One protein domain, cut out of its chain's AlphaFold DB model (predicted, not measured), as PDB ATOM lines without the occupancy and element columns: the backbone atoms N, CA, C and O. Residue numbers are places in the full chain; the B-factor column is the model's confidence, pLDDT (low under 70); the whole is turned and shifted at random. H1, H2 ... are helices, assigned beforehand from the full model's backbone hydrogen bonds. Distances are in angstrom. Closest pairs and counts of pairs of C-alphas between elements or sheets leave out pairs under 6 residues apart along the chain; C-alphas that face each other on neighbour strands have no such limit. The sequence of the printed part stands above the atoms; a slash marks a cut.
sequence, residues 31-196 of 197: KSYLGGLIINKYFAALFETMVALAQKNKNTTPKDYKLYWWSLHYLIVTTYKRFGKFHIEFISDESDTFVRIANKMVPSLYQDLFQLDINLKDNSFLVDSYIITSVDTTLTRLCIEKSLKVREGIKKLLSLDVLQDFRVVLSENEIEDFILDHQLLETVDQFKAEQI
ATOM      1  N   LYS A  31     243.006 232.021 185.828       93.81
ATOM      2  CA  LYS A  31     242.268 231.129 184.927       93.81
ATOM      3  C   LYS A  31     240.847 230.858 185.438       93.81
ATOM      4  O   LYS A  31     239.914 230.901 184.645       93.81
ATOM      5  N   SER A  32     240.696 230.659 186.751       94.12
ATOM      6  CA  SER A  32     239.401 230.472 187.419       94.12
ATOM      7  C   SER A  32     238.486 231.683 187.240       94.12
ATOM      8  O   SER A  32     237.331 231.534 186.851       94.12
ATOM      9  N   TYR A  33     239.016 232.901 187.411       93.81
ATOM     10  CA  TYR A  33     238.240 234.123 187.198       93.81
ATOM     11  C   TYR A  33     237.787 234.269 185.742       93.81
ATOM     12  O   TYR A  33     236.613 234.535 185.497       93.81
ATOM     13  N   LEU A  34     238.682 234.037 184.774       93.69
ATOM     14  CA  LEU A  34     238.314 234.044 183.355       93.69
ATOM     15  C   LEU A  34     237.247 232.987 183.040       93.69
ATOM     16  O   LEU A  34     236.267 233.294 182.368       93.69
ATOM     17  N   GLY A  35     237.406 231.765 183.557       93.81
ATOM     18  CA  GLY A  35     236.407 230.710 183.407       93.81
ATOM     19  C   GLY A  35     235.053 231.120 183.990       93.81
ATOM     20  O   GLY A  35     234.026 230.983 183.331       93.81
ATOM     21  N   GLY A  36     235.056 231.751 185.164       92.88
ATOM     22  CA  GLY A  36     233.855 232.300 185.778       92.88
ATOM     23  C   GLY A  36     233.187 233.399 184.947       92.88
ATOM     24  O   GLY A  36     231.961 233.457 184.891       92.88
ATOM     25  N   LEU A  37     233.947 234.257 184.259       92.38
ATOM     26  CA  LEU A  37     233.371 235.242 183.333       92.38
ATOM     27  C   LEU A  37     232.673 234.575 182.143       92.38
ATOM     28  O   LEU A  37     231.599 235.023 181.748       92.38
ATOM     29  N   ILE A  38     233.251 233.499 181.603       91.94
ATOM     30  CA  ILE A  38     232.649 232.728 180.508       91.94
ATOM     31  C   ILE A  38     231.333 232.085 180.973       91.94
ATOM     32  O   ILE A  38     230.327 232.206 180.280       91.94
ATOM     33  N   ILE A  39     231.305 231.469 182.163       90.44
ATOM     34  CA  ILE A  39     230.075 230.885 182.728       90.44
ATOM     35  C   ILE A  39     229.007 231.955 182.996       90.44
ATOM     36  O   ILE A  39     227.846 231.741 182.664       90.44
ATOM     37  N   ASN A  40     229.379 233.126 183.527       88.38
ATOM     38  CA  ASN A  40     228.429 234.233 183.714       88.38
ATOM     39  C   ASN A  40     227.807 234.680 182.385       88.38
ATOM     40  O   ASN A  40     226.590 234.820 182.296       88.38
ATOM     41  N   LYS A  41     228.629 234.884 181.344       88.88
ATOM     42  CA  LYS A  41     228.133 235.240 180.006       88.88
ATOM     43  C   LYS A  41     227.217 234.165 179.433       88.88
ATOM     44  O   LYS A  41     226.184 234.491 178.862       88.88
ATOM     45  N   TYR A  42     227.586 232.898 179.604       88.88
ATOM     46  CA  TYR A  42     226.762 231.774 179.186       88.88
ATOM     47  C   TYR A  42     225.394 231.782 179.869       88.88
ATOM     48  O   TYR A  42     224.382 231.728 179.177       88.88
ATOM     49  N   PHE A  43     225.346 231.890 181.198       85.75
ATOM     50  CA  PHE A  43     224.077 231.918 181.922       85.75
ATOM     51  C   PHE A  43     223.225 233.133 181.556       85.75
ATOM     52  O   PHE A  43     222.015 232.982 181.425       85.75
ATOM     53  N   ALA A  44     223.832 234.300 181.329       84.19
ATOM     54  CA  ALA A  44     223.110 235.471 180.837       84.19
ATOM     55  C   ALA A  44     222.474 235.212 179.458       84.19
ATOM     56  O   ALA A  44     221.275 235.408 179.294       84.19
ATOM     57  N   ALA A  45     223.237 234.683 178.496       86.25
ATOM     58  CA  ALA A  45     222.726 234.370 177.160       86.25
ATOM     59  C   ALA A  45     221.647 233.270 177.179       86.25
ATOM     60  O   ALA A  45     220.625 233.374 176.496       86.25
ATOM     61  N   LEU A  46     221.857 232.214 177.975       84.94
ATOM     62  CA  LEU A  46     220.879 231.143 178.188       84.94
ATOM     63  C   LEU A  46     219.561 231.725 178.698       84.94
ATOM     64  O   LEU A  46     218.492 231.409 178.182       84.94
ATOM     65  N   PHE A  47     219.655 232.622 179.669       81.81
ATOM     66  CA  PHE A  47     218.504 233.249 180.280       81.81
ATOM     67  C   PHE A  47     217.751 234.195 179.335       81.81
ATOM     68  O   PHE A  47     216.534 234.079 179.202       81.81
ATOM     69  N   GLU A  48     218.459 235.068 178.614       83.25
ATOM     70  CA  GLU A  48     217.859 235.918 177.575       83.25
ATOM     71  C   GLU A  48     217.086 235.078 176.547       83.25
ATOM     72  O   GLU A  48     215.973 235.424 176.145       83.25
ATOM     73  N   THR A  49     217.637 233.918 176.185       86.06
ATOM     74  CA  THR A  49     217.001 232.970 175.262       86.06
ATOM     75  C   THR A  49     215.733 232.353 175.855       86.06
ATOM     76  O   THR A  49     214.717 232.249 175.167       86.06
ATOM     77  N   MET A  50     215.752 231.979 177.138       85.12
ATOM     78  CA  MET A  50     214.567 231.469 177.837       85.12
ATOM     79  C   MET A  50     213.447 232.508 177.903       85.12
ATOM     80  O   MET A  50     212.287 232.173 177.669       85.12
ATOM     81  N   VAL A  51     213.782 233.766 178.202       81.38
ATOM     82  CA  VAL A  51     212.816 234.873 178.236       81.38
ATOM     83  C   VAL A  51     212.213 235.096 176.850       81.38
ATOM     84  O   VAL A  51     210.989 235.170 176.727       81.38
ATOM     85  N   ALA A  52     213.037 235.126 175.801       84.19
ATOM     86  CA  ALA A  52     212.559 235.266 174.427       84.19
ATOM     87  C   ALA A  52     211.613 234.118 174.026       84.19
ATOM     88  O   ALA A  52     210.571 234.356 173.410       84.19
ATOM     89  N   LEU A  53     211.928 232.881 174.425       85.56
ATOM     90  CA  LEU A  53     211.053 231.726 174.208       85.56
ATOM     91  C   LEU A  53     209.730 231.843 174.959       85.56
ATOM     92  O   LEU A  53     208.674 231.593 174.379       85.56
ATOM     93  N   ALA A  54     209.777 232.243 176.228       83.19
ATOM     94  CA  ALA A  54     208.583 232.433 177.039       83.19
ATOM     95  C   ALA A  54     207.656 233.503 176.442       83.19
ATOM     96  O   ALA A  54     206.449 233.304 176.361       83.19
ATOM     97  N   GLN A  55     208.221 234.609 175.950       83.25
ATOM     98  CA  GLN A  55     207.464 235.686 175.304       83.25
ATOM     99  C   GLN A  55     206.848 235.261 173.967       83.25
ATOM    100  O   GLN A  55     205.730 235.665 173.639       83.25
ATOM    101  N   LYS A  56     207.558 234.435 173.188       85.62
ATOM    102  CA  LYS A  56     207.048 233.876 171.929       85.62
ATOM    103  C   LYS A  56     205.894 232.900 172.177       85.62
ATOM    104  O   LYS A  56     204.908 232.910 171.441       85.62
ATOM    105  N   ASN A  57     205.990 232.109 173.245       83.81
ATOM    106  CA  ASN A  57     205.009 231.101 173.626       83.81
ATOM    107  C   ASN A  57     204.052 231.652 174.695       83.81
ATOM    108  O   ASN A  57     204.244 231.434 175.888       83.81
ATOM    109  N   LYS A  58     202.981 232.334 174.264       73.62
ATOM    110  CA  LYS A  58     202.026 233.064 175.132       73.62
ATOM    111  C   LYS A  58     201.378 232.252 176.267       73.62
ATOM    112  O   LYS A  58     200.830 232.852 177.184       73.62
ATOM    113  N   ASN A  59     201.436 230.922 176.206       79.44
ATOM    114  CA  ASN A  59     200.889 230.014 177.217       79.44
ATOM    115  C   ASN A  59     201.978 229.361 178.088       79.44
ATOM    116  O   ASN A  59     201.705 228.354 178.732       79.44
ATOM    117  N   THR A  60     203.204 229.900 178.087       78.19
ATOM    118  CA  THR A  60     204.318 229.369 178.885       78.19
ATOM    119  C   THR A  60     203.929 229.323 180.358       78.19
ATOM    120  O   THR A  60     203.641 230.343 180.983       78.19
ATOM    121  N   THR A  61     203.952 228.124 180.924       76.56
ATOM    122  CA  THR A  61     203.718 227.887 182.345       76.56
ATOM    123  C   THR A  61     205.030 227.968 183.138       76.56
ATOM    124  O   THR A  61     206.121 227.842 182.571       76.56
ATOM    125  N   PRO A  62     204.980 228.097 184.479       73.56
ATOM    126  CA  PRO A  62     206.175 227.934 185.309       73.56
ATOM    127  C   PRO A  62     206.886 226.584 185.087       73.56
ATOM    128  O   PRO A  62     208.108 226.498 185.193       73.56
ATOM    129  N   LYS A  63     206.146 225.514 184.762       73.88
ATOM    130  CA  LYS A  63     206.731 224.199 184.452       73.88
ATOM    131  C   LYS A  63     207.570 224.269 183.172       73.88
ATOM    132  O   LYS A  63     208.712 223.812 183.177       73.88
ATOM    133  N   ASP A  64     207.043 224.904 182.130       76.31
ATOM    134  CA  ASP A  64     207.718 225.053 180.833       76.31
ATOM    135  C   ASP A  64     209.004 225.860 180.963       76.31
ATOM    136  O   ASP A  64     210.031 225.514 180.384       76.31
ATOM    137  N   TYR A  65     208.996 226.885 181.813       76.06
ATOM    138  CA  TYR A  65     210.178 227.703 182.035       76.06
ATOM    139  C   TYR A  65     211.333 226.924 182.686       76.06
ATOM    140  O   TYR A  65     212.490 227.091 182.299       76.06
ATOM    141  N   LYS A  66     211.045 226.009 183.626       73.44
ATOM    142  CA  LYS A  66     212.068 225.081 184.149       73.44
ATOM    143  C   LYS A  66     212.606 224.191 183.037       73.44
ATOM    144  O   LYS A  66     213.812 223.997 182.922       73.44
ATOM    145  N   LEU A  67     211.710 223.652 182.216       76.19
ATOM    146  CA  LEU A  67     212.073 222.778 181.108       76.19
ATOM    147  C   LEU A  67     212.916 223.506 180.051       76.19
ATOM    148  O   LEU A  67     213.823 222.884 179.495       76.19
ATOM    149  N   TYR A  68     212.700 224.807 179.822       82.12
ATOM    150  CA  TYR A  68     213.557 225.617 178.953       82.12
ATOM    151  C   TYR A  68     214.998 225.652 179.452       82.12
ATOM    152  O   TYR A  68     215.893 225.413 178.647       82.12
ATOM    153  N   TRP A  69     215.234 225.882 180.751       80.12
ATOM    154  CA  TRP A  69     216.593 225.906 181.312       80.12
ATOM    155  C   TRP A  69     217.341 224.623 180.963       80.12
ATOM    156  O   TRP A  69     218.391 224.654 180.324       80.12
ATOM    157  N   TRP A  70     216.754 223.485 181.329       77.56
ATOM    158  CA  TRP A  70     217.364 222.173 181.150       77.56
ATOM    159  C   TRP A  70     217.556 221.814 179.683       77.56
ATOM    160  O   TRP A  70     218.628 221.353 179.289       77.56
ATOM    161  N   SER A  71     216.526 222.045 178.871       77.00
ATOM    162  CA  SER A  71     216.544 221.678 177.460       77.00
ATOM    163  C   SER A  71     217.543 222.530 176.691       77.00
ATOM    164  O   SER A  71     218.378 221.980 175.976       77.00
ATOM    165  N   LEU A  72     217.519 223.854 176.871       81.12
ATOM    166  CA  LEU A  72     218.451 224.766 176.207       81.12
ATOM    167  C   LEU A  72     219.880 224.539 176.687       81.12
ATOM    168  O   LEU A  72     220.774 224.435 175.850       81.12
ATOM    169  N   HIS A  73     220.097 224.394 177.998       81.50
ATOM    170  CA  HIS A  73     221.417 224.070 178.533       81.50
ATOM    171  C   HIS A  73     221.972 222.822 177.851       81.50
ATOM    172  O   HIS A  73     223.069 222.846 177.290       81.50
ATOM    173  N   TYR A  74     221.177 221.748 177.835       77.06
ATOM    174  CA  TYR A  74     221.538 220.489 177.200       77.06
ATOM    175  C   TYR A  74     221.865 220.658 175.713       77.06
ATOM    176  O   TYR A  74     222.908 220.201 175.234       77.06
ATOM    177  N   LEU A  75     220.982 221.332 174.980       77.38
ATOM    178  CA  LEU A  75     221.144 221.611 173.560       77.38
ATOM    179  C   LEU A  75     222.448 222.367 173.280       77.38
ATOM    180  O   LEU A  75     223.196 221.994 172.377       77.38
ATOM    181  N   ILE A  76     222.763 223.388 174.074       79.31
ATOM    182  CA  ILE A  76     223.946 224.230 173.879       79.31
ATOM    183  C   ILE A  76     225.222 223.440 174.178       79.31
ATOM    184  O   ILE A  76     226.127 223.405 173.341       79.31
ATOM    185  N   VAL A  77     225.313 222.755 175.322       79.31
ATOM    186  CA  VAL A  77     226.545 222.029 175.695       79.31
ATOM    187  C   VAL A  77     226.841 220.846 174.767       79.31
ATOM    188  O   VAL A  77     228.008 220.506 174.560       79.31
ATOM    189  N   THR A  78     225.809 220.240 174.170       75.12
ATOM    190  CA  THR A  78     225.964 219.153 173.185       75.12
ATOM    191  C   THR A  78     226.298 219.646 171.788       75.12
ATOM    192  O   THR A  78     227.143 219.047 171.113       75.12
ATOM    193  N   THR A  79     225.669 220.737 171.356       77.38
ATOM    194  CA  THR A  79     225.908 221.343 170.042       77.38
ATOM    195  C   THR A  79     227.308 221.949 169.993       77.38
ATOM    196  O   THR A  79     228.113 221.639 169.109       77.38
ATOM    197  N   TYR A  80     227.672 222.727 171.013       80.25
ATOM    198  CA  TYR A  80     228.964 223.398 171.108       80.25
ATOM    199  C   TYR A  80     229.965 222.559 171.905       80.25
ATOM    200  O   TYR A  80     230.402 222.939 172.989       80.25
ATOM    201  N   LYS A  81     230.402 221.428 171.336       78.12
ATOM    202  CA  LYS A  81     231.270 220.426 172.000       78.12
ATOM    203  C   LYS A  81     232.495 220.997 172.733       78.12
ATOM    204  O   LYS A  81     232.906 220.458 173.757       78.12
ATOM    205  N   ARG A  82     233.102 222.077 172.217       83.00
ATOM    206  CA  ARG A  82     234.236 222.754 172.880       83.00
ATOM    207  C   ARG A  82     233.813 223.447 174.172       83.00
ATOM    208  O   ARG A  82     234.502 223.312 175.176       83.00
ATOM    209  N   PHE A  83     232.686 224.156 174.130       85.25
ATOM    210  CA  PHE A  83     232.096 224.773 175.308       85.25
ATOM    211  C   PHE A  83     231.624 223.707 176.295       85.25
ATOM    212  O   PHE A  83     231.958 223.810 177.467       85.25
ATOM    213  N   GLY A  84     230.973 222.640 175.818       82.44
ATOM    214  CA  GLY A  84     230.622 221.485 176.644       82.44
ATOM    215  C   GLY A  84     231.833 220.954 177.412       82.44
ATOM    216  O   GLY A  84     231.823 220.950 178.635       82.44
ATOM    217  N   LYS A  85     232.940 220.623 176.729       83.56
ATOM    218  CA  LYS A  85     234.175 220.175 177.405       83.56
ATOM    219  C   LYS A  85     234.681 221.189 178.446       83.56
ATOM    220  O   LYS A  85     235.048 220.792 179.547       83.56
ATOM    221  N   PHE A  86     234.699 222.483 178.115       89.19
ATOM    222  CA  PHE A  86     235.090 223.540 179.054       89.19
ATOM    223  C   PHE A  86     234.188 223.579 180.295       89.19
ATOM    224  O   PHE A  86     234.704 223.561 181.408       89.19
ATOM    225  N   HIS A  87     232.869 223.605 180.103       86.94
ATOM    226  CA  HIS A  87     231.865 223.722 181.159       86.94
ATOM    227  C   HIS A  87     232.017 222.603 182.194       86.94
ATOM    228  O   HIS A  87     232.005 222.830 183.399       86.94
ATOM    229  N   ILE A  88     232.257 221.394 181.696       81.38
ATOM    230  CA  ILE A  88     232.378 220.161 182.472       81.38
ATOM    231  C   ILE A  88     233.617 220.177 183.353       81.38
ATOM    232  O   ILE A  88     233.554 219.943 184.559       81.38
ATOM    233  N   GLU A  89     234.757 220.471 182.739       88.38
ATOM    234  CA  GLU A  89     236.017 220.555 183.461       88.38
ATOM    235  C   GLU A  89     236.016 221.733 184.441       88.38
ATOM    236  O   GLU A  89     236.574 221.612 185.526       88.38
ATOM    237  N   PHE A  90     235.345 222.840 184.104       90.00
ATOM    238  CA  PHE A  90     235.191 223.974 185.008       90.00
ATOM    239  C   PHE A  90     234.343 223.620 186.235       90.00
ATOM    240  O   PHE A  90     234.779 223.891 187.345       90.00
ATOM    241  N   ILE A  91     233.183 222.969 186.080       86.44
ATOM    242  CA  ILE A  91     232.382 222.513 187.233       86.44
ATOM    243  C   ILE A  91     233.200 221.578 188.125       86.44
ATOM    244  O   ILE A  91     233.179 221.718 189.346       86.44
ATOM    245  N   SER A  92     233.924 220.633 187.519       84.38
ATOM    246  CA  SER A  92     234.693 219.635 188.263       84.38
ATOM    247  C   SER A  92     235.855 220.238 189.052       84.38
ATOM    248  O   SER A  92     236.168 219.729 190.125       84.38
ATOM    249  N   ASP A  93     236.522 221.258 188.512       89.31
ATOM    250  CA  ASP A  93     237.758 221.796 189.091       89.31
ATOM    251  C   ASP A  93     237.524 223.096 189.878       89.31
ATOM    252  O   ASP A  93     238.341 223.471 190.714       89.31
ATOM    253  N   GLU A  94     236.420 223.795 189.610       91.56
ATOM    254  CA  GLU A  94     236.086 225.119 190.149       91.56
ATOM    255  C   GLU A  94     234.653 225.152 190.712       91.56
ATOM    256  O   GLU A  94     233.955 226.167 190.608       91.56
ATOM    257  N   SER A  95     234.207 224.046 191.322       85.19
ATOM    258  CA  SER A  95     232.838 223.846 191.824       85.19
ATOM    259  C   SER A  95     232.335 225.007 192.683       85.19
ATOM    260  O   SER A  95     231.235 225.508 192.465       85.19
ATOM    261  N   ASP A  96     233.157 225.514 193.602       86.69
ATOM    262  CA  ASP A  96     232.785 226.634 194.474       86.69
ATOM    263  C   ASP A  96     232.551 227.924 193.684       86.69
ATOM    264  O   ASP A  96     231.655 228.715 193.990       86.69
ATOM    265  N   THR A  97     233.368 228.169 192.658       89.44
ATOM    266  CA  THR A  97     233.201 229.324 191.772       89.44
ATOM    267  C   THR A  97     231.930 229.182 190.954       89.44
ATOM    268  O   THR A  97     231.167 230.145 190.866       89.44
ATOM    269  N   PHE A  98     231.669 227.992 190.417       87.75
ATOM    270  CA  PHE A  98     230.450 227.694 189.678       87.75
ATOM    271  C   PHE A  98     229.196 227.888 190.542       87.75
ATOM    272  O   PHE A  98     228.313 228.655 190.163       87.75
ATOM    273  N   VAL A  99     229.152 227.303 191.743       82.94
ATOM    274  CA  VAL A  99     228.024 227.438 192.684       82.94
ATOM    275  C   VAL A  99     227.792 228.901 193.063       82.94
ATOM    276  O   VAL A  99     226.652 229.363 193.078       82.94
ATOM    277  N   ARG A 100     228.856 229.682 193.307       86.12
ATOM    278  CA  ARG A 100     228.728 231.130 193.557       86.12
ATOM    279  C   ARG A 100     228.127 231.886 192.374       86.12
ATOM    280  O   ARG A 100     227.390 232.841 192.599       86.12
ATOM    281  N   ILE A 101     228.469 231.512 191.144       86.81
ATOM    282  CA  ILE A 101     227.910 232.129 189.934       86.81
ATOM    283  C   ILE A 101     226.436 231.745 189.783       86.81
ATOM    284  O   ILE A 101     225.594 232.631 189.652       86.81
ATOM    285  N   ALA A 102     226.111 230.456 189.898       81.31
ATOM    286  CA  ALA A 102     224.739 229.961 189.832       81.31
ATOM    287  C   ALA A 102     223.840 230.649 190.875       81.31
ATOM    288  O   ALA A 102     222.803 231.206 190.529       81.31
ATOM    289  N   ASN A 103     224.290 230.738 192.132       80.75
ATOM    290  CA  ASN A 103     223.554 231.414 193.207       80.75
ATOM    291  C   ASN A 103     223.317 232.911 192.961       80.75
ATOM    292  O   ASN A 103     222.355 233.461 193.487       80.75
ATOM    293  N   LYS A 104     224.175 233.585 192.187       81.81
ATOM    294  CA  LYS A 104     223.966 234.994 191.813       81.81
ATOM    295  C   LYS A 104     222.956 235.160 190.681       81.81
ATOM    296  O   LYS A 104     222.263 236.169 190.657       81.81
ATOM    297  N   MET A 105     222.874 234.188 189.774       76.56
ATOM    298  CA  MET A 105     221.960 234.208 188.626       76.56
ATOM    299  C   MET A 105     220.528 233.812 188.992       76.56
ATOM    300  O   MET A 105     219.569 234.309 188.407       76.56
ATOM    301  N   VAL A 106     220.371 232.919 189.968       70.38
ATOM    302  CA  VAL A 106     219.066 232.405 190.400       70.38
ATOM    303  C   VAL A 106     218.098 233.531 190.840       70.38
ATOM    304  O   VAL A 106     216.956 233.530 190.388       70.38
ATOM    305  N   PRO A 107     218.512 234.556 191.612       69.19
ATOM    306  CA  PRO A 107     217.666 235.714 191.924       69.19
ATOM    307  C   PRO A 107     217.178 236.519 190.710       69.19
ATOM    308  O   PRO A 107     216.002 236.880 190.669       69.19
ATOM    309  N   SER A 108     218.046 236.793 189.726       68.12
ATOM    310  CA  SER A 108     217.648 237.495 188.489       68.12
ATOM    311  C   SER A 108     216.640 236.679 187.685       68.12
ATOM    312  O   SER A 108     215.671 237.228 187.174       68.12
ATOM    313  N   LEU A 109     216.800 235.354 187.696       65.56
ATOM    314  CA  LEU A 109     215.879 234.407 187.077       65.56
ATOM    315  C   LEU A 109     214.432 234.596 187.552       65.56
ATOM    316  O   LEU A 109     213.507 234.585 186.744       65.56
ATOM    317  N   TYR A 110     214.230 234.830 188.851       65.00
ATOM    318  CA  TYR A 110     212.893 235.087 189.391       65.00
ATOM    319  C   TYR A 110     212.370 236.480 189.046       65.00
ATOM    320  O   TYR A 110     211.175 236.623 188.801       65.00
ATOM    321  N   GLN A 111     213.227 237.505 189.029       67.38
ATOM    322  CA  GLN A 111     212.789 238.882 188.775       67.38
ATOM    323  C   GLN A 111     212.120 239.038 187.412       67.38
ATOM    324  O   GLN A 111     211.080 239.691 187.330       67.38
ATOM    325  N   ASP A 112     212.652 238.418 186.362       65.44
ATOM    326  CA  ASP A 112     212.047 238.566 185.036       65.44
ATOM    327  C   ASP A 112     210.824 237.667 184.848       65.44
ATOM    328  O   ASP A 112     209.906 238.024 184.120       65.44
ATOM    329  N   LEU A 113     210.721 236.558 185.582       65.06
ATOM    330  CA  LEU A 113     209.483 235.773 185.642       65.06
ATOM    331  C   LEU A 113     208.327 236.545 186.270       65.06
ATOM    332  O   LEU A 113     207.205 236.474 185.770       65.06
ATOM    333  N   PHE A 114     208.609 237.322 187.320       63.28
ATOM    334  CA  PHE A 114     207.633 238.258 187.876       63.28
ATOM    335  C   PHE A 114     207.228 239.327 186.852       63.28
ATOM    336  O   PHE A 114     206.058 239.696 186.798       63.28
ATOM    337  N   GLN A 115     208.160 239.807 186.021       64.31
ATOM    338  CA  GLN A 115     207.854 240.778 184.959       64.31
ATOM    339  C   GLN A 115     207.038 240.177 183.806       64.31
ATOM    340  O   GLN A 115     206.280 240.896 183.161       64.31
ATOM    341  N   LEU A 116     207.166 238.873 183.554       62.56
ATOM    342  CA  LEU A 116     206.396 238.147 182.539       62.56
ATOM    343  C   LEU A 116     204.968 237.780 182.995       62.56
ATOM    344  O   LEU A 116     204.273 237.078 182.265       62.56
ATOM    345  N   ASP A 117     204.534 238.229 184.179       61.84
ATOM    346  CA  ASP A 117     203.248 237.884 184.819       61.84
ATOM    347  C   ASP A 117     203.020 236.363 184.949       61.84
ATOM    348  O   ASP A 117     201.899 235.851 185.019       61.84
ATOM    349  N   ILE A 118     204.117 235.603 184.999       62.03
ATOM    350  CA  ILE A 118     204.078 234.167 185.246       62.03
ATOM    351  C   ILE A 118     203.812 233.995 186.741       62.03
ATOM    352  O   ILE A 118     204.645 234.310 187.588       62.03
ATOM    353  N   ASN A 119     202.613 233.529 187.085       56.34
ATOM    354  CA  ASN A 119     202.152 233.442 188.468       56.34
ATOM    355  C   ASN A 119     202.956 232.400 189.271       56.34
ATOM    356  O   ASN A 119     202.643 231.209 189.270       56.34
ATOM    357  N   LEU A 120     203.983 232.858 189.992       53.56
ATOM    358  CA  LEU A 120     204.891 232.042 190.813       53.56
ATOM    359  C   LEU A 120     204.307 231.632 192.179       53.56
ATOM    360  O   LEU A 120     205.061 231.316 193.095       53.56
ATOM    361  N   LYS A 121     202.976 231.607 192.358       48.09
ATOM    362  CA  LYS A 121     202.332 231.180 193.625       48.09
ATOM    363  C   LYS A 121     202.731 229.772 194.088       48.09
ATOM    364  O   LYS A 121     202.471 229.411 195.233       48.09
ATOM    365  N   ASP A 122     203.361 228.997 193.217       50.59
ATOM    366  CA  ASP A 122     203.981 227.732 193.555       50.59
ATOM    367  C   ASP A 122     205.475 227.932 193.897       50.59
ATOM    368  O   ASP A 122     206.339 228.013 193.021       50.59
ATOM    369  N   ASN A 123     205.789 227.980 195.199       45.38
ATOM    370  CA  ASN A 123     207.161 228.034 195.736       45.38
ATOM    371  C   ASN A 123     208.039 226.837 195.310       45.38
ATOM    372  O   ASN A 123     209.238 226.824 195.588       45.38
ATOM    373  N   SER A 124     207.483 225.838 194.614       49.62
ATOM    374  CA  SER A 124     208.258 224.777 193.969       49.62
ATOM    375  C   SER A 124     209.150 225.283 192.831       49.62
ATOM    376  O   SER A 124     209.949 224.510 192.305       49.62
ATOM    377  N   PHE A 125     209.037 226.551 192.422       50.22
ATOM    378  CA  PHE A 125     209.829 227.144 191.344       50.22
ATOM    379  C   PHE A 125     211.316 227.370 191.693       50.22
ATOM    380  O   PHE A 125     212.097 227.717 190.813       50.22
ATOM    381  N   LEU A 126     211.740 227.116 192.937       54.62
ATOM    382  CA  LEU A 126     213.133 227.287 193.344       54.62
ATOM    383  C   LEU A 126     214.076 226.349 192.569       54.62
ATOM    384  O   LEU A 126     214.217 225.172 192.898       54.62
ATOM    385  N   VAL A 127     214.740 226.880 191.538       55.91
ATOM    386  CA  VAL A 127     215.880 226.219 190.904       55.91
ATOM    387  C   VAL A 127     217.063 226.399 191.853       55.91
ATOM    388  O   VAL A 127     217.741 227.425 191.852       55.91
ATOM    389  N   ASP A 128     217.256 225.423 192.734       62.97
ATOM    390  CA  ASP A 128     218.399 225.369 193.642       62.97
ATOM    391  C   ASP A 128     219.685 225.136 192.828       62.97
ATOM    392  O   ASP A 128     219.744 224.303 191.918       62.97
ATOM    393  N   SER A 129     220.733 225.902 193.131       63.94
ATOM    394  CA  SER A 129     222.035 225.793 192.469       63.94
ATOM    395  C   SER A 129     222.669 224.413 192.634       63.94
ATOM    396  O   SER A 129     223.422 223.980 191.758       63.94
ATOM    397  N   TYR A 130     222.329 223.686 193.701       64.06
ATOM    398  CA  TYR A 130     222.708 222.289 193.874       64.06
ATOM    399  C   TYR A 130     222.074 221.396 192.800       64.06
ATOM    400  O   TYR A 130     222.723 220.491 192.276       64.06
ATOM    401  N   ILE A 131     220.837 221.699 192.400       63.72
ATOM    402  CA  ILE A 131     220.123 220.990 191.336       63.72
ATOM    403  C   ILE A 131     220.746 221.314 189.989       63.72
ATOM    404  O   ILE A 131     221.058 220.380 189.253       63.72
ATOM    405  N   ILE A 132     220.976 222.606 189.700       66.50
ATOM    406  CA  ILE A 132     221.707 223.057 188.500       66.50
ATOM    407  C   ILE A 132     222.994 222.250 188.389       66.50
ATOM    408  O   ILE A 132     223.215 221.580 187.395       66.50
ATOM    409  N   THR A 133     223.778 222.196 189.463       66.62
ATOM    410  CA  THR A 133     225.049 221.468 189.476       66.62
ATOM    411  C   THR A 133     224.868 219.956 189.277       66.62
ATOM    412  O   THR A 133     225.598 219.354 188.489       66.62
ATOM    413  N   SER A 134     223.905 219.321 189.953       65.69
ATOM    414  CA  SER A 134     223.676 217.867 189.901       65.69
ATOM    415  C   SER A 134     223.209 217.393 188.525       65.69
ATOM    416  O   SER A 134     223.753 216.442 187.947       65.69
ATOM    417  N   VAL A 135     222.228 218.084 187.954       66.50
ATOM    418  CA  VAL A 135     221.688 217.743 186.644       66.50
ATOM    419  C   VAL A 135     222.644 218.203 185.544       66.50
ATOM    420  O   VAL A 135     222.882 217.409 184.640       66.50
ATOM    421  N   ASP A 136     223.293 219.373 185.641       69.38
ATOM    422  CA  ASP A 136     224.318 219.796 184.670       69.38
ATOM    423  C   ASP A 136     225.459 218.781 184.624       69.38
ATOM    424  O   ASP A 136     225.895 218.416 183.534       69.38
ATOM    425  N   THR A 137     225.899 218.255 185.775       67.44
ATOM    426  CA  THR A 137     226.933 217.206 185.863       67.44
ATOM    427  C   THR A 137     226.446 215.874 185.285       67.44
ATOM    428  O   THR A 137     227.178 215.201 184.555       67.44
ATOM    429  N   THR A 138     225.200 215.486 185.562       68.75
ATOM    430  CA  THR A 138     224.611 214.248 185.024       68.75
ATOM    431  C   THR A 138     224.445 214.327 183.503       68.75
ATOM    432  O   THR A 138     224.783 213.385 182.783       68.75
ATOM    433  N   LEU A 139     223.995 215.473 182.999       65.62
ATOM    434  CA  LEU A 139     223.792 215.754 181.582       65.62
ATOM    435  C   LEU A 139     225.088 215.725 180.802       65.62
ATOM    436  O   LEU A 139     225.239 214.965 179.854       65.62
ATOM    437  N   THR A 140     226.043 216.509 181.271       63.06
ATOM    438  CA  THR A 140     227.455 216.496 180.900       63.06
ATOM    439  C   THR A 140     228.002 215.087 180.704       63.06
ATOM    440  O   THR A 140     228.602 214.778 179.670       63.06
ATOM    441  N   ARG A 141     227.750 214.211 181.681       64.75
ATOM    442  CA  ARG A 141     228.244 212.841 181.667       64.75
ATOM    443  C   ARG A 141     227.551 212.017 180.584       64.75
ATOM    444  O   ARG A 141     228.221 211.336 179.814       64.75
ATOM    445  N   LEU A 142     226.233 212.159 180.439       65.38
ATOM    446  CA  LEU A 142     225.470 211.528 179.356       65.38
ATOM    447  C   LEU A 142     225.920 211.994 177.960       65.38
ATOM    448  O   LEU A 142     225.980 211.176 177.041       65.38
ATOM    449  N   CYS A 143     226.266 213.273 177.799       57.97
ATOM    450  CA  CYS A 143     226.735 213.854 176.540       57.97
ATOM    451  C   CYS A 143     228.097 213.311 176.116       57.97
ATOM    452  O   CYS A 143     228.283 212.942 174.954       57.97
ATOM    453  N   ILE A 144     229.050 213.269 177.050       59.84
ATOM    454  CA  ILE A 144     230.410 212.805 176.771       59.84
ATOM    455  C   ILE A 144     230.438 211.287 176.578       59.84
ATOM    456  O   ILE A 144     231.050 210.807 175.627       59.84
ATOM    457  N   GLU A 145     229.781 210.526 177.453       60.62
ATOM    458  CA  GLU A 145     229.935 209.068 177.485       60.62
ATOM    459  C   GLU A 145     229.176 208.354 176.365       60.62
ATOM    460  O   GLU A 145     229.595 207.280 175.938       60.62
ATOM    461  N   LYS A 146     228.049 208.908 175.891       57.34
ATOM    462  CA  LYS A 146     227.124 208.154 175.028       57.34
ATOM    463  C   LYS A 146     226.993 208.655 173.592       57.34
ATOM    464  O   LYS A 146     226.293 208.002 172.826       57.34
ATOM    465  N   SER A 147     227.653 209.756 173.205       64.75
ATOM    466  CA  SER A 147     227.546 210.336 171.847       64.75
ATOM    467  C   SER A 147     226.094 210.407 171.333       64.75
ATOM    468  O   SER A 147     225.817 210.081 170.180       64.75
ATOM    469  N   LEU A 148     225.156 210.779 172.209       65.50
ATOM    470  CA  LEU A 148     223.725 210.781 171.898       65.50
ATOM    471  C   LEU A 148     223.380 211.892 170.907       65.50
ATOM    472  O   LEU A 148     223.982 212.971 170.931       65.50
ATOM    473  N   LYS A 149     222.366 211.654 170.067       71.00
ATOM    474  CA  LYS A 149     221.744 212.747 169.312       71.00
ATOM    475  C   LYS A 149     221.051 213.684 170.293       71.00
ATOM    476  O   LYS A 149     220.479 213.237 171.284       71.00
ATOM    477  N   VAL A 150     221.041 214.979 169.988       65.00
ATOM    478  CA  VAL A 150     220.552 215.996 170.928       65.00
ATOM    479  C   VAL A 150     219.110 215.726 171.387       65.00
ATOM    480  O   VAL A 150     218.829 215.755 172.579       65.00
ATOM    481  N   ARG A 151     218.216 215.330 170.471       69.50
ATOM    482  CA  ARG A 151     216.830 214.948 170.805       69.50
ATOM    483  C   ARG A 151     216.745 213.762 171.778       69.50
ATOM    484  O   ARG A 151     215.974 213.806 172.728       69.50
ATOM    485  N   GLU A 152     217.543 212.714 171.566       74.44
ATOM    486  CA  GLU A 152     217.592 211.532 172.451       74.44
ATOM    487  C   GLU A 152     218.123 211.900 173.839       74.44
ATOM    488  O   GLU A 152     217.695 211.365 174.859       74.44
ATOM    489  N   GLY A 153     219.046 212.850 173.866       72.31
ATOM    490  CA  GLY A 153     219.592 213.437 175.067       72.31
ATOM    491  C   GLY A 153     218.589 214.207 175.917       72.31
ATOM    492  O   GLY A 153     218.500 213.950 177.115       72.31
ATOM    493  N   ILE A 154     217.800 215.090 175.293       70.19
ATOM    494  CA  ILE A 154     216.713 215.821 175.964       70.19
ATOM    495  C   ILE A 154     215.684 214.832 176.510       70.19
ATOM    496  O   ILE A 154     215.316 214.921 177.675       70.19
ATOM    497  N   LYS A 155     215.273 213.834 175.716       73.25
ATOM    498  CA  LYS A 155     214.374 212.774 176.200       73.25
ATOM    499  C   LYS A 155     214.920 212.094 177.441       73.25
ATOM    500  O   LYS A 155     214.226 211.960 178.444       73.25
ATOM    501  N   LYS A 156     216.189 211.697 177.382       73.88
ATOM    502  CA  LYS A 156     216.831 211.007 178.487       73.88
ATOM    503  C   LYS A 156     216.922 211.883 179.730       73.88
ATOM    504  O   LYS A 156     216.626 211.385 180.806       73.88
ATOM    505  N   LEU A 157     217.282 213.155 179.578       72.81
ATOM    506  CA  LEU A 157     217.282 214.148 180.652       72.81
ATOM    507  C   LEU A 157     215.917 214.228 181.321       72.81
ATOM    508  O   LEU A 157     215.825 214.040 182.528       72.81
ATOM    509  N   LEU A 158     214.876 214.461 180.525       70.19
ATOM    510  CA  LEU A 158     213.511 214.647 181.007       70.19
ATOM    511  C   LEU A 158     212.924 213.374 181.631       70.19
ATOM    512  O   LEU A 158     211.983 213.458 182.412       70.19
ATOM    513  N   SER A 159     213.521 212.212 181.350       70.56
ATOM    514  CA  SER A 159     213.201 210.936 182.001       70.56
ATOM    515  C   SER A 159     214.012 210.622 183.268       70.56
ATOM    516  O   SER A 159     213.755 209.593 183.888       70.56
ATOM    517  N   LEU A 160     215.020 211.423 183.643       68.31
ATOM    518  CA  LEU A 160     215.872 211.100 184.795       68.31
ATOM    519  C   LEU A 160     215.113 211.242 186.118       68.31
ATOM    520  O   LEU A 160     214.468 212.258 186.364       68.31
ATOM    521  N   ASP A 161     215.320 210.281 187.024       59.94
ATOM    522  CA  ASP A 161     214.735 210.283 188.374       59.94
ATOM    523  C   ASP A 161     215.107 211.532 189.184       59.94
ATOM    524  O   ASP A 161     214.311 212.012 189.982       59.94
ATOM    525  N   VAL A 162     216.272 212.136 188.920       58.94
ATOM    526  CA  VAL A 162     216.663 213.404 189.558       58.94
ATOM    527  C   VAL A 162     215.661 214.530 189.267       58.94
ATOM    528  O   VAL A 162     215.556 215.454 190.057       58.94
ATOM    529  N   LEU A 163     214.896 214.466 188.170       60.97
ATOM    530  CA  LEU A 163     213.819 215.418 187.878       60.97
ATOM    531  C   LEU A 163     212.477 215.046 188.538       60.97
ATOM    532  O   LEU A 163     211.610 215.918 188.681       60.97
ATOM    533  N   GLN A 164     212.311 213.799 188.999       60.25
ATOM    534  CA  GLN A 164     211.122 213.352 189.741       60.25
ATOM    535  C   GLN A 164     211.027 214.033 191.108       60.25
ATOM    536  O   GLN A 164     209.933 214.452 191.495       60.25
ATOM    537  N   ASP A 165     212.161 214.258 191.776       54.97
ATOM    538  CA  ASP A 165     212.237 215.030 193.028       54.97
ATOM    539  C   ASP A 165     211.725 216.475 192.859       54.97
ATOM    540  O   ASP A 165     211.281 217.110 193.817       54.97
ATOM    541  N   PHE A 166     211.691 216.977 191.619       55.41
ATOM    542  CA  PHE A 166     211.195 218.313 191.265       55.41
ATOM    543  C   PHE A 166     209.788 218.310 190.671       55.41
ATOM    544  O   PHE A 166     209.323 219.348 190.189       55.41
ATOM    545  N   ARG A 167     209.096 217.161 190.721       56.50
ATOM    546  CA  ARG A 167     207.748 216.941 190.170       56.50
ATOM    547  C   ARG A 167     207.637 217.278 188.680       56.50
ATOM    548  O   ARG A 167     206.545 217.551 188.179       56.50
ATOM    549  N   VAL A 168     208.756 217.249 187.959       59.31
ATOM    550  CA  VAL A 168     208.783 217.392 186.504       59.31
ATOM    551  C   VAL A 168     208.840 215.989 185.922       59.31
ATOM    552  O   VAL A 168     209.892 215.499 185.535       59.31
ATOM    553  N   VAL A 169     207.689 215.319 185.917       61.66
ATOM    554  CA  VAL A 169     207.517 214.066 185.178       61.66
ATOM    555  C   VAL A 169     206.752 214.402 183.908       61.66
ATOM    556  O   VAL A 169     205.691 215.034 183.961       61.66
ATOM    557  N   LEU A 170     207.343 214.046 182.775       62.88
ATOM    558  CA  LEU A 170     206.713 214.091 181.465       62.88
ATOM    559  C   LEU A 170     206.736 212.671 180.905       62.88
ATOM    560  O   LEU A 170     207.754 211.981 180.983       62.88
ATOM    561  N   SER A 171     205.622 212.231 180.340       73.00
ATOM    562  CA  SER A 171     205.594 211.070 179.457       73.00
ATOM    563  C   SER A 171     206.410 211.341 178.187       73.00
ATOM    564  O   SER A 171     206.672 212.491 177.832       73.00
ATOM    565  N   GLU A 172     206.800 210.289 177.462       68.62
ATOM    566  CA  GLU A 172     207.535 210.454 176.197       68.62
ATOM    567  C   GLU A 172     206.789 211.331 175.181       68.62
ATOM    568  O   GLU A 172     207.431 212.093 174.461       68.62
ATOM    569  N   ASN A 173     205.455 211.254 175.151       76.12
ATOM    570  CA  ASN A 173     204.632 212.084 174.272       76.12
ATOM    571  C   ASN A 173     204.660 213.551 174.712       76.12
ATOM    572  O   ASN A 173     204.927 214.417 173.889       76.12
ATOM    573  N   GLU A 174     204.509 213.828 176.012       76.56
ATOM    574  CA  GLU A 174     204.601 215.199 176.539       76.56
ATOM    575  C   GLU A 174     205.988 215.821 176.311       76.56
ATOM    576  O   GLU A 174     206.098 217.031 176.129       76.56
ATOM    577  N   ILE A 175     207.057 215.015 176.300       72.19
ATOM    578  CA  ILE A 175     208.403 215.487 175.946       72.19
ATOM    579  C   ILE A 175     208.472 215.893 174.472       72.19
ATOM    580  O   ILE A 175     209.086 216.908 174.142       72.19
ATOM    581  N   GLU A 176     207.902 215.088 173.576       75.56
ATOM    582  CA  GLU A 176     207.931 215.379 172.142       75.56
ATOM    583  C   GLU A 176     207.095 216.603 171.794       75.56
ATOM    584  O   GLU A 176     207.583 217.475 171.071       75.56
ATOM    585  N   ASP A 177     205.900 216.697 172.368       81.94
ATOM    586  CA  ASP A 177     205.031 217.861 172.231       81.94
ATOM    587  C   ASP A 177     205.758 219.107 172.751       81.94
ATOM    588  O   ASP A 177     205.869 220.097 172.037       81.94
ATOM    589  N   PHE A 178     206.413 219.025 173.917       80.75
ATOM    590  CA  PHE A 178     207.201 220.135 174.455       80.75
ATOM    591  C   PHE A 178     208.342 220.576 173.520       80.75
ATOM    592  O   PHE A 178     208.544 221.768 173.288       80.75
ATOM    593  N   ILE A 179     209.112 219.639 172.956       77.81
ATOM    594  CA  ILE A 179     210.223 219.986 172.051       77.81
ATOM    595  C   ILE A 179     209.708 220.676 170.780       77.81
ATOM    596  O   ILE A 179     210.344 221.627 170.306       77.81
ATOM    597  N   LEU A 180     208.597 220.185 170.223       81.25
ATOM    598  CA  LEU A 180     208.011 220.674 168.976       81.25
ATOM    599  C   LEU A 180     207.278 222.003 169.172       81.25
ATOM    600  O   LEU A 180     207.603 222.973 168.484       81.25
ATOM    601  N   ASP A 181     206.359 222.068 170.132       82.69
ATOM    602  CA  ASP A 181     205.503 223.231 170.389       82.69
ATOM    603  C   ASP A 181     206.320 224.459 170.782       82.69
ATOM    604  O   ASP A 181     205.994 225.585 170.404       82.69
ATOM    605  N   HIS A 182     207.435 224.242 171.482       80.62
ATOM    606  CA  HIS A 182     208.322 225.318 171.902       80.62
ATOM    607  C   HIS A 182     209.494 225.573 170.952       80.62
ATOM    608  O   HIS A 182     210.321 226.436 171.241       80.62
ATOM    609  N   GLN A 183     209.577 224.869 169.816       83.00
ATOM    610  CA  GLN A 183     210.600 225.076 168.781       83.00
ATOM    611  C   GLN A 183     212.038 225.098 169.341       83.00
ATOM    612  O   GLN A 183     212.884 225.911 168.948       83.00
ATOM    613  N   LEU A 184     212.335 224.204 170.291       78.56
ATOM    614  CA  LEU A 184     213.594 224.246 171.046       78.56
ATOM    615  C   LEU A 184     214.822 224.036 170.157       78.56
ATOM    616  O   LEU A 184     215.858 224.656 170.382       78.56
ATOM    617  N   LEU A 185     214.702 223.183 169.134       76.75
ATOM    618  CA  LEU A 185     215.793 222.914 168.196       76.75
ATOM    619  C   LEU A 185     216.136 224.157 167.358       76.75
ATOM    620  O   LEU A 185     217.306 224.509 167.257       76.75
ATOM    621  N   GLU A 186     215.129 224.869 166.839       79.56
ATOM    622  CA  GLU A 186     215.325 226.105 166.061       79.56
ATOM    623  C   GLU A 186     215.930 227.228 166.912       79.56
ATOM    624  O   GLU A 186     216.730 228.034 166.437       79.56
ATOM    625  N   THR A 187     215.564 227.274 168.193       77.31
ATOM    626  CA  THR A 187     216.064 228.288 169.129       77.31
ATOM    627  C   THR A 187     217.574 228.171 169.336       77.31
ATOM    628  O   THR A 187     218.265 229.172 169.500       77.31
ATOM    629  N   VAL A 188     218.119 226.960 169.291       70.00
ATOM    630  CA  VAL A 188     219.555 226.718 169.502       70.00
ATOM    631  C   VAL A 188     220.378 227.130 168.294       70.00
ATOM    632  O   VAL A 188     221.486 227.633 168.462       70.00
ATOM    633  N   ASP A 189     219.820 227.006 167.092       68.06
ATOM    634  CA  ASP A 189     220.445 227.548 165.883       68.06
ATOM    635  C   ASP A 189     220.498 229.084 165.923       68.06
ATOM    636  O   ASP A 189     221.414 229.704 165.382       68.06
ATOM    637  N   GLN A 190     219.541 229.711 166.615       68.69
ATOM    638  CA  GLN A 190     219.520 231.153 166.874       68.69
ATOM    639  C   GLN A 190     220.370 231.556 168.085       68.69
ATOM    640  O   GLN A 190     220.693 232.739 168.238       68.69
ATOM    641  N   PHE A 191     220.764 230.595 168.924       74.44
ATOM    642  CA  PHE A 191     221.645 230.822 170.057       74.44
ATOM    643  C   PHE A 191     223.043 231.163 169.548       74.44
ATOM    644  O   PHE A 191     223.822 230.300 169.136       74.44
ATOM    645  N   LYS A 192     223.373 232.454 169.566       64.44
ATOM    646  CA  LYS A 192     224.644 232.965 169.056       64.44
ATOM    647  C   LYS A 192     225.775 232.609 170.017       64.44
ATOM    648  O   LYS A 192     226.133 233.406 170.879       64.44
ATOM    649  N   ALA A 193     226.401 231.446 169.840       57.72
ATOM    650  CA  ALA A 193     227.575 231.058 170.632       57.72
ATOM    651  C   ALA A 193     228.748 232.052 170.532       57.72
ATOM    652  O   ALA A 193     229.574 232.115 171.442       57.72
ATOM    653  N   GLU A 194     228.787 232.868 169.476       57.78
ATOM    654  CA  GLU A 194     229.702 234.010 169.322       57.78
ATOM    655  C   GLU A 194     229.545 235.078 170.424       57.78
ATOM    656  O   GLU A 194     230.415 235.922 170.593       57.78
ATOM    657  N   GLN A 195     228.451 235.069 171.191       56.25
ATOM    658  CA  GLN A 195     228.257 235.975 172.331       56.25
ATOM    659  C   GLN A 195     228.936 235.471 173.620       56.25
ATOM    660  O   GLN A 195     229.131 236.245 174.562       56.25
ATOM    661  N   ILE A 196     229.316 234.189 173.669       59.22
ATOM    662  CA  ILE A 196     229.923 233.538 174.842       59.22
ATOM    663  C   ILE A 196     231.444 233.405 174.689       59.22
ATOM    664  O   ILE A 196     232.163 233.539 175.684       59.22
TER     665      ILE A 196
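Overview. This is residues 31 to 196 of the 197 residues of the protein "HTH tetR-type domain-containing protein" of Eubacteriaceae bacterium (UniProt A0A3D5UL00). A rounded cluster of crossed helices has H2 in its core, with the two longest helices, H1 and H4, side by side on one side of H2 and the hairpin of H5 and H6 on the other. H3 stands at one end of the cluster and H8 at the other, H9 packs on H2, and the short H7 lies close to H5. The printed part has 166 residues with nine named helices, H1 to H9 in chain order, and no named strand; its class is all helix. It is compact, with a radius of gyration of the C-alphas of 15.0 A and spans of 42 by 34 by 31 A.

Arrangement. H1, residues 31 to 56, touches the hub H2, residues 62 to 79, with residues 46 to 54 alone, at a steep tilt of 51 degrees, opposite ways; the closest C-alphas, of Met 50 and Tyr 68, are 6.0 A apart. H3, residues 81 to 93, touches H2 only at the corner, closest at the C-alphas of Val 77 and Gly 84, 4.2 A. H4, residues 95 to 115, touches H1 at a shallow tilt of 24 degrees, the same way, closest at the C-alphas of Asn 40 and Ile 101, 6.6 A. H5, residues 129 to 146, touches H4 closest at the C-alphas of Ala 102 and Ser 129, 5.6 A, and H3 closest at those of Ile 88 and Thr 140, 6.3 A. H6, residues 150 to 158, forms a helical hairpin with H5, which it only just touches with 3 pairs of C-alphas within 8 A, closest at Leu 139 and Leu 157, 6.8 A. H6 touches H2 closest at the C-alphas of Ser 71 and Ile 154, 6.0 A. H7, residues 161 to 164, is close to but not clearly touching H5, the C-alphas of Val 135 and Val 162 being 7.3 A apart. H8, residues 172 to 181, and H6 only just touch, with 3 pairs within 8 A, and only at their ends, closest at the C-alphas of Lys 155 and Ile 175, 6.6 A. H9, residues 184 to 190, touches H2 closest at the C-alphas of Ile 76 and Val 188, 6.7 A. Every O i to N i+4 pair is within hydrogen-bond range in H1, H2, H3, H5, H6 and H8, against 14 of 17 in H4 and 2 of 3 in H9; H7 is too short for such a pair.

Along the chain. H1 begins at C-alpha 31 (242.268, 231.129, 184.927) and is 37.6 A long from first to last C-alpha; H4 is 31.0 A, H2 25.8 A and H5 25.3 A. H9 ends at C-alpha 190 (219.520, 231.153, 166.874).

Size, cuts and confidence. The C-alphas farthest apart, of Lys 31 and Asn 173, are 43.5 A apart. The printed part has no cut, and the link from H4 to H5, residues 116 to 128, is long. The mean pLDDT of the printed part is 74.0, and 63 residues are under 70, among them 107 to 148 and 160 to 170.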